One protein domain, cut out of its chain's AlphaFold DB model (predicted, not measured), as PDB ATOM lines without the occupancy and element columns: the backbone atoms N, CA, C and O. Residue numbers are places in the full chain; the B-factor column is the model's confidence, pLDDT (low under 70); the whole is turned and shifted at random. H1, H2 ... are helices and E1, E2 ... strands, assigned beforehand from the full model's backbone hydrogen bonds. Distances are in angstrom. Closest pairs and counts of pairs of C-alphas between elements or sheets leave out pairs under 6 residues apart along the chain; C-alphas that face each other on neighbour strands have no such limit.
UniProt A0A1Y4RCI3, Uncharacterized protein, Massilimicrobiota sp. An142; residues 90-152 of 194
ATOM      1  N   LYS A  90     183.251 135.281 186.864       83.88
ATOM      2  CA  LYS A  90     184.585 134.862 186.448       83.88
ATOM      3  C   LYS A  90     185.641 135.667 187.194       83.88
ATOM      4  O   LYS A  90     185.402 136.794 187.638       83.88
ATOM      5  N   GLU A  91     186.818 135.074 187.325       85.94
ATOM      6  CA  GLU A  91     187.982 135.721 187.913       85.94
ATOM      7  C   GLU A  91     189.248 135.363 187.141       85.94
ATOM      8  O   GLU A  91     189.407 134.234 186.670       85.94
ATOM      9  N   ALA A  92     190.164 136.322 187.041       87.06
ATOM     10  CA  ALA A  92     191.457 136.131 186.406       87.06
ATOM     11  C   ALA A  92     192.509 137.079 186.993       87.06
ATOM     12  O   ALA A  92     192.194 138.027 187.720       87.06
ATOM     13  N   TYR A  93     193.771 136.811 186.667       88.44
ATOM     14  CA  TYR A  93     194.878 137.716 186.939       88.44
ATOM     15  C   TYR A  93     195.353 138.316 185.625       88.44
ATOM     16  O   TYR A  93     195.762 137.589 184.723       88.44
ATOM     17  N   ILE A  94     195.297 139.638 185.528       86.56
ATOM     18  CA  ILE A  94     195.561 140.372 184.294       86.56
ATOM     19  C   ILE A  94     196.883 141.119 184.445       86.56
ATOM     20  O   ILE A  94     197.175 141.690 185.498       86.56
ATOM     21  N   TYR A  95     197.707 141.099 183.407       87.56
ATOM     22  CA  TYR A  95     198.986 141.794 183.386       87.56
ATOM     23  C   TYR A  95     198.783 143.318 183.413       87.56
ATOM     24  O   TYR A  95     197.922 143.866 182.723       87.56
ATOM     25  N   GLN A  96     199.590 144.032 184.200       84.12
ATOM     26  CA  GLN A  96     199.416 145.472 184.450       84.12
ATOM     27  C   GLN A  96     199.447 146.350 183.195       84.12
ATOM     28  O   GLN A  96     198.850 147.427 183.196       84.12
ATOM     29  N   THR A  97     200.144 145.935 182.136       79.81
ATOM     30  CA  THR A  97     200.136 146.688 180.875       79.81
ATOM     31  C   THR A  97     198.759 146.630 180.213       79.81
ATOM     32  O   THR A  97     198.220 147.683 179.888       79.81
ATOM     33  N   LEU A  98     198.133 145.447 180.148       76.56
ATOM     34  CA  LEU A  98     196.767 145.297 179.635       76.56
ATOM     35  C   LEU A  98     195.751 146.057 180.503       76.56
ATOM     36  O   LEU A  98     194.842 146.677 179.963       76.56
ATOM     37  N   GLN A  99     195.951 146.118 181.829       73.25
ATOM     38  CA  GLN A  99     195.122 146.956 182.713       73.25
ATOM     39  C   GLN A  99     195.008 148.396 182.211       73.25
ATOM     40  O   GLN A  99     193.923 148.971 182.158       73.25
ATOM     41  N   ARG A 100     196.159 148.994 181.884       68.81
ATOM     42  CA  ARG A 100     196.240 150.399 181.485       68.81
ATOM     43  C   ARG A 100     195.573 150.615 180.140       68.81
ATOM     44  O   ARG A 100     194.895 151.623 179.971       68.81
ATOM     45  N   ASP A 101     195.732 149.675 179.219       71.12
ATOM     46  CA  ASP A 101     195.102 149.746 177.905       71.12
ATOM     47  C   ASP A 101     193.571 149.630 178.019       71.12
ATOM     48  O   ASP A 101     192.853 150.411 177.393       71.12
ATOM     49  N   MET A 102     193.061 148.756 178.895       71.25
ATOM     50  CA  MET A 102     191.627 148.667 179.210       71.25
ATOM     51  C   MET A 102     191.085 149.955 179.861       71.25
ATOM     52  O   MET A 102     190.009 150.432 179.504       71.25
ATOM     53  N   GLU A 103     191.833 150.557 180.793       70.69
ATOM     54  CA  GLU A 103     191.451 151.813 181.460       70.69
ATOM     55  C   GLU A 103     191.419 153.012 180.491       70.69
ATOM     56  O   GLU A 103     190.545 153.875 180.604       70.69
ATOM     57  N   ILE A 104     192.354 153.070 179.536       68.62
ATOM     58  CA  ILE A 104     192.466 154.151 178.542       68.62
ATOM     59  C   ILE A 104     191.383 154.045 177.466       68.62
ATOM     60  O   ILE A 104     190.832 155.069 177.061       68.62
ATOM     61  N   ASN A 105     191.065 152.831 177.011       62.97
ATOM     62  CA  ASN A 105     190.115 152.611 175.917       62.97
ATOM     63  C   ASN A 105     188.643 152.636 176.352       62.97
ATOM     64  O   ASN A 105     187.772 152.450 175.509       62.97
ATOM     65  N   HIS A 106     188.380 152.939 177.632       56.66
ATOM     66  CA  HIS A 106     187.103 152.746 178.312       56.66
ATOM     67  C   HIS A 106     186.711 151.260 178.323       56.66
ATOM     68  O   HIS A 106     186.605 150.632 177.280       56.66
ATOM     69  N   PHE A 107     186.456 150.710 179.515       55.62
ATOM     70  CA  PHE A 107     186.053 149.318 179.799       55.62
ATOM     71  C   PHE A 107     184.843 148.763 178.996       55.62
ATOM     72  O   PHE A 107     184.336 147.699 179.327       55.62
ATOM     73  N   GLU A 108     184.337 149.473 177.984       48.72
ATOM     74  CA  GLU A 108     183.306 149.010 177.051       48.72
ATOM     75  C   GLU A 108     183.776 147.863 176.140       48.72
ATOM     76  O   GLU A 108     182.923 147.207 175.548       48.72
ATOM     77  N   TYR A 109     185.085 147.597 176.040       50.78
ATOM     78  CA  TYR A 109     185.591 146.387 175.390       50.78
ATOM     79  C   TYR A 109     185.570 145.210 176.361       50.78
ATOM     80  O   TYR A 109     186.172 145.262 177.439       50.78
ATOM     81  N   ASP A 110     184.848 144.170 175.956       62.03
ATOM     82  CA  ASP A 110     184.665 142.940 176.703       62.03
ATOM     83  C   ASP A 110     186.031 142.319 176.993       62.03
ATOM     84  O   ASP A 110     186.807 142.040 176.078       62.03
ATOM     85  N   ILE A 111     186.359 142.110 178.269       64.00
ATOM     86  CA  ILE A 111     187.586 141.392 178.648       64.00
ATOM     87  C   ILE A 111     187.662 140.026 177.947       64.00
ATOM     88  O   ILE A 111     188.750 139.505 177.716       64.00
ATOM     89  N   GLU A 112     186.502 139.489 177.576       61.19
ATOM     90  CA  GLU A 112     186.308 138.288 176.777       61.19
ATOM     91  C   GLU A 112     187.108 138.316 175.463       61.19
ATOM     92  O   GLU A 112     187.767 137.324 175.160       61.19
ATOM     93  N   GLU A 113     187.233 139.456 174.771       61.50
ATOM     94  CA  GLU A 113     188.067 139.565 173.557       61.50
ATOM     95  C   GLU A 113     189.564 139.304 173.829       61.50
ATOM     96  O   GLU A 113     190.290 138.791 172.972       61.50
ATOM     97  N   TYR A 114     190.036 139.626 175.037       60.03
ATOM     98  CA  TYR A 114     191.413 139.368 175.474       60.03
ATOM     99  C   TYR A 114     191.584 137.977 176.099       60.03
ATOM    100  O   TYR A 114     192.709 137.497 176.223       60.03
ATOM    101  N   LEU A 115     190.486 137.329 176.499       61.38
ATOM    102  CA  LEU A 115     190.473 135.961 177.022       61.38
ATOM    103  C   LEU A 115     190.416 134.915 175.908       61.38
ATOM    104  O   LEU A 115     190.935 133.820 176.089       61.38
ATOM    105  N   GLU A 116     189.801 135.235 174.769       53.38
ATOM    106  CA  GLU A 116     189.738 134.339 173.608       53.38
ATOM    107  C   GLU A 116     191.065 134.258 172.836       53.38
ATOM    108  O   GLU A 116     191.298 133.311 172.082       53.38
ATOM    109  N   ASN A 117     191.966 135.222 173.048       53.69
ATOM    110  CA  ASN A 117     193.283 135.258 172.421       53.69
ATOM    111  C   ASN A 117     194.365 134.684 173.352       53.69
ATOM    112  O   ASN A 117     195.214 135.408 173.872       53.69
ATOM    113  N   ASP A 118     194.386 133.353 173.481       52.22
ATOM    114  CA  ASP A 118     195.386 132.556 174.228       52.22
ATOM    115  C   ASP A 118     196.863 132.814 173.819       52.22
ATOM    116  O   ASP A 118     197.793 132.302 174.450       52.22
ATOM    117  N   GLU A 119     197.112 133.587 172.756       53.16
ATOM    118  CA  GLU A 119     198.445 133.851 172.201       53.16
ATOM    119  C   GLU A 119     198.986 135.264 172.473       53.16
ATOM    120  O   GLU A 119     200.146 135.544 172.141       53.16
ATOM    121  N   GLU A 120     198.215 136.166 173.092       63.28
ATOM    122  CA  GLU A 120     198.731 137.506 173.369       63.28
ATOM    123  C   GLU A 120     199.668 137.510 174.584       63.28
ATOM    124  O   GLU A 120     199.300 137.259 175.736       63.28
ATOM    125  N   SER A 121     200.936 137.820 174.307       65.00
ATOM    126  CA  SER A 121     201.943 138.096 175.323       65.00
ATOM    127  C   SER A 121     202.593 139.445 175.062       65.00
ATOM    128  O   SER A 121     202.941 139.785 173.930       65.00
ATOM    129  N   VAL A 122     202.790 140.212 176.129       68.94
ATOM    130  CA  VAL A 122     203.521 141.482 176.097       68.94
ATOM    131  C   VAL A 122     204.745 141.323 176.978       68.94
ATOM    132  O   VAL A 122     204.653 140.826 178.094       68.94
ATOM    133  N   ASP A 123     205.918 141.679 176.459       70.94
ATOM    134  CA  ASP A 123     207.200 141.541 177.164       70.94
ATOM    135  C   ASP A 123     207.507 140.108 177.663       70.94
ATOM    136  O   ASP A 123     208.254 139.913 178.621       70.94
ATOM    137  N   GLY A 124     206.943 139.086 177.006       76.31
ATOM    138  CA  GLY A 124     207.083 137.678 177.403       76.31
ATOM    139  C   GLY A 124     206.165 137.249 178.554       76.31
ATOM    140  O   GLY A 124     206.338 136.150 179.087       76.31
ATOM    141  N   HIS A 125     205.200 138.091 178.928       74.25
ATOM    142  CA  HIS A 125     204.187 137.819 179.939       74.25
ATOM    143  C   HIS A 125     202.839 137.507 179.289       74.25
ATOM    144  O   HIS A 125     202.378 138.315 178.480       74.25
ATOM    145  N   PRO A 126     202.186 136.379 179.639       80.44
ATOM    146  CA  PRO A 126     200.790 136.158 179.278       80.44
ATOM    147  C   PRO A 126     199.934 137.304 179.813       80.44
ATOM    148  O   PRO A 126     200.117 137.707 180.969       80.44
ATOM    149  N   LEU A 127     199.028 137.824 178.986       80.31
ATOM    150  CA  LEU A 127     198.184 138.956 179.361       80.31
ATOM    151  C   LEU A 127     197.144 138.600 180.422       80.31
ATOM    152  O   LEU A 127     196.867 139.421 181.298       80.31
ATOM    153  N   VAL A 128     196.618 137.377 180.384       82.88
ATOM    154  CA  VAL A 128     195.663 136.867 181.364       82.88
ATOM    155  C   VAL A 128     196.070 135.463 181.798       82.88
ATOM    156  O   VAL A 128     196.460 134.645 180.971       82.88
ATOM    157  N   ILE A 129     196.015 135.186 183.101       85.75
ATOM    158  CA  ILE A 129     196.320 133.866 183.667       85.75
ATOM    159  C   ILE A 129     195.287 133.457 184.713       85.75
ATOM    160  O   ILE A 129     194.723 134.292 185.434       85.75
ATOM    161  N   CYS A 130     195.066 132.149 184.852       84.94
ATOM    162  CA  CYS A 130     194.197 131.633 185.902       84.94
ATOM    163  C   CYS A 130     194.908 131.638 187.265       84.94
ATOM    164  O   CYS A 130     196.137 131.682 187.376       84.94
ATOM    165  N   LYS A 131     194.133 131.504 188.346       87.62
ATOM    166  CA  LYS A 131     194.672 131.444 189.713       87.62
ATOM    167  C   LYS A 131     195.762 130.386 189.895       87.62
ATOM    168  O   LYS A 131     196.769 130.644 190.543       87.62
ATOM    169  N   SER A 132     195.583 129.204 189.302       87.12
ATOM    170  CA  SER A 132     196.549 128.112 189.453       87.12
ATOM    171  C   SER A 132     197.899 128.401 188.790       87.12
ATOM    172  O   SER A 132     198.915 127.849 189.212       87.12
ATOM    173  N   GLU A 133     197.920 129.264 187.774       88.94
ATOM    174  CA  GLU A 133     199.136 129.739 187.117       88.94
ATOM    175  C   GLU A 133     199.764 130.883 187.908       88.94
ATOM    176  O   GLU A 133     200.965 130.844 188.173       88.94
ATOM    177  N   PHE A 134     198.953 131.835 188.379       91.50
ATOM    178  CA  PHE A 134     199.398 132.924 189.251       91.50
ATOM    179  C   PHE A 134     200.074 132.406 190.533       91.50
ATOM    180  O   PHE A 134     201.155 132.866 190.906       91.50
ATOM    181  N   ASP A 135     199.496 131.385 191.170       92.44
ATOM    182  CA  ASP A 135     200.026 130.774 192.397       92.44
ATOM    183  C   ASP A 135     201.385 130.070 192.184       92.44
ATOM    184  O   ASP A 135     202.107 129.811 193.148       92.44
ATOM    185  N   ARG A 136     201.762 129.764 190.932       94.38
ATOM    186  CA  ARG A 136     203.070 129.178 190.576       94.38
ATOM    187  C   ARG A 136     204.145 130.229 190.297       94.38
ATOM    188  O   ARG A 136     205.321 129.871 190.208       94.38
ATOM    189  N   LEU A 137     203.767 131.497 190.135       92.25
ATOM    190  CA  LEU A 137     204.706 132.589 189.893       92.25
ATOM    191  C   LEU A 137     205.525 132.913 191.150       92.25
ATOM    192  O   LEU A 137     205.099 132.698 192.284       92.25
ATOM    193  N   SER A 138     206.715 133.482 190.953       94.38
ATOM    194  CA  SER A 138     207.459 134.093 192.055       94.38
ATOM    195  C   SER A 138     206.737 135.348 192.560       94.38
ATOM    196  O   SER A 138     206.011 135.997 191.810       94.38
ATOM    197  N   LEU A 139     206.985 135.743 193.813       93.69
ATOM    198  CA  LEU A 139     206.371 136.943 194.402       93.69
ATOM    199  C   LEU A 139     206.631 138.217 193.588       93.69
ATOM    200  O   LEU A 139     205.761 139.079 193.508       93.69
ATOM    201  N   ASP A 140     207.812 138.342 192.982       92.25
ATOM    202  CA  ASP A 140     208.124 139.494 192.136       92.25
ATOM    203  C   ASP A 140     207.298 139.486 190.846       92.25
ATOM    204  O   ASP A 140     206.830 140.539 190.430       92.25
ATOM    205  N   LYS A 141     207.039 138.306 190.265       89.75
ATOM    206  CA  LYS A 141     206.186 138.162 189.078       89.75
ATOM    207  C   LYS A 141     204.703 138.317 189.382       89.75
ATOM    208  O   LYS A 141     203.993 138.918 188.590       89.75
ATOM    209  N   GLN A 142     204.241 137.892 190.553       92.19
ATOM    210  CA  GLN A 142     202.866 138.147 190.990       92.19
ATOM    211  C   GLN A 142     202.537 139.645 191.073       92.19
ATOM    212  O   GLN A 142     201.407 140.034 190.804       92.19
ATOM    213  N   ARG A 143     203.517 140.501 191.395       91.81
ATOM    214  CA  ARG A 143     203.330 141.963 191.444       91.81
ATOM    215  C   ARG A 143     203.089 142.604 190.085       91.81
ATOM    216  O   ARG A 143     202.736 143.776 190.065       91.81
ATOM    217  N   GLU A 144     203.310 141.885 188.990       91.31
ATOM    218  CA  GLU A 144     203.072 142.367 187.626       91.31
ATOM    219  C   GLU A 144     201.632 142.089 187.161       91.31
ATOM    220  O   GLU A 144     201.223 142.570 186.107       91.31
ATOM    221  N   TYR A 145     200.849 141.361 187.961       89.75
ATOM    222  CA  TYR A 145     199.455 141.037 187.682       89.75
ATOM    223  C   TYR A 145     198.527 141.653 188.730       89.75
ATOM    224  O   TYR A 145     198.892 141.810 189.898       89.75
ATOM    225  N   PHE A 146     197.302 141.978 188.329       88.81
ATOM    226  CA  PHE A 146     196.233 142.398 189.229       88.81
ATOM    227  C   PHE A 146     195.063 141.419 189.160       88.81
ATOM    228  O   PHE A 146     194.808 140.801 188.131       88.81
ATOM    229  N   TYR A 147     194.363 141.268 190.280       89.00
ATOM    230  CA  TYR A 147     193.160 140.448 190.351       89.00
ATOM    231  C   TYR A 147     191.977 141.196 189.741       89.00
ATOM    232  O   TYR A 147     191.716 142.345 190.113       89.00
ATOM    233  N   TYR A 148     191.245 140.525 188.862       84.75
ATOM    234  CA  TYR A 148     190.044 141.051 188.237       84.75
ATOM    235  C   TYR A 148     188.908 140.043 188.328       84.75
ATOM    236  O   TYR A 148     189.110 138.838 188.173       84.75
ATOM    237  N   HIS A 149     187.708 140.558 188.572       85.50
ATOM    238  CA  HIS A 149     186.483 139.778 188.621       85.50
ATOM    239  C   HIS A 149     185.418 140.467 187.769       85.50
ATOM    240  O   HIS A 149     185.283 141.692 187.812       85.50
ATOM    241  N   TRP A 150     184.642 139.689 187.023       82.94
ATOM    242  CA  TRP A 150     183.548 140.211 186.206       82.94
ATOM    243  C   TRP A 150     182.367 139.246 186.174       82.94
ATOM    244  O   TRP A 150     182.452 138.105 186.637       82.94
ATOM    245  N   THR A 151     181.243 139.751 185.676       83.44
ATOM    246  CA  THR A 151     180.081 138.937 185.333       83.44
ATOM    247  C   THR A 151     180.123 138.709 183.832       83.44
ATOM    248  O   THR A 151     180.019 139.672 183.079       83.44
ATOM    249  N   ASP A 152     180.286 137.457 183.432       81.94
ATOM    250  CA  ASP A 152     180.096 136.975 182.069       81.94
ATOM    251  C   ASP A 152     178.585 136.938 181.802       81.94
ATOM    252  O   ASP A 152     177.828 136.196 182.447       81.94
TER     253      ASP A 152
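Overview. This is residues 90 to 152 of the 194 residues of an uncharacterized protein of Massilimicrobiota sp. An142 (UniProt A0A1Y4RCI3). A ribbon of two strands side by side, E1 and E2, makes the middle of this small domain, and four short helices and a long loop are set about it, no helix touching another. H1 and H4 join the ribbon at the end where E1 stops and E2 begins, residues 128 to 129 of the loop pair with E1, and residues 135 to 140 stick out. The 63 printed residues hold four named helices and two named strands, in the order E1 H1 H2 H3 H4 E2, with one antiparallel sheet, E1 - E2; the class is mixed, helices and strands. The whole is compact, with a radius of gyration of the C-alphas of 11.3 A, and spans 32 by 23 by 19 A.

Arrangement. E1, residues 90 to 95, is the antiparallel neighbour of E2, residues 145 to 151, with 150 degrees between their directions. N 92 and O 148, 3.0 A apart, and N 146 and O 94, 2.8 A apart, are within hydrogen-bond range. Residues 93 to 94 of E1 also pair antiparallel with residues 128 to 129. H1, residues 96 to 104, follows E1 by a tight link; the closest C-alphas of H1 and E2, those of Gln 96 and Tyr 145, are 5.5 A apart. H2, residues 111 to 115, is apart from E1, E2 and H4, and only just apart from H1, at 8.3 A. The closest C-alphas of E1 and H3, residues 131 to 134, are those of Ala 92 and Lys 131, 6.6 A apart. H3 and H4, residues 139 to 142, are close but not clearly touching: their closest C-alphas, those of Phe 134 and Gln 142, are 6.5 A apart. In H1 and H2 every O i to N i+4 pair is within hydrogen-bond range; H3 and H4 are too short for such a pair, and of their O i to N i+3 pairs 1 of 1 is within range in H3 and 0 of 1 in H4.

Along the chain. E1 begins with C-alpha 90 at (184.585, 134.862, 186.448) and is 16.3 A long. H1 measures 12.6 A and ends with C-alpha 104 at (192.466, 154.151, 178.542). H2 has five residues, H3 and H4 four each. E2 is 19.6 A long and ends with C-alpha 151 at (180.081, 138.937, 185.333).

Size, cuts and confidence. The two C-alphas farthest apart are those of Glu 108 and Ser 138, 32.1 A. The printed part has no cut. The link from H2 to H3, residues 116 to 130, is long. The mean pLDDT of the printed part is 76.8; residue 100 and residues 104 to 122 are under 70.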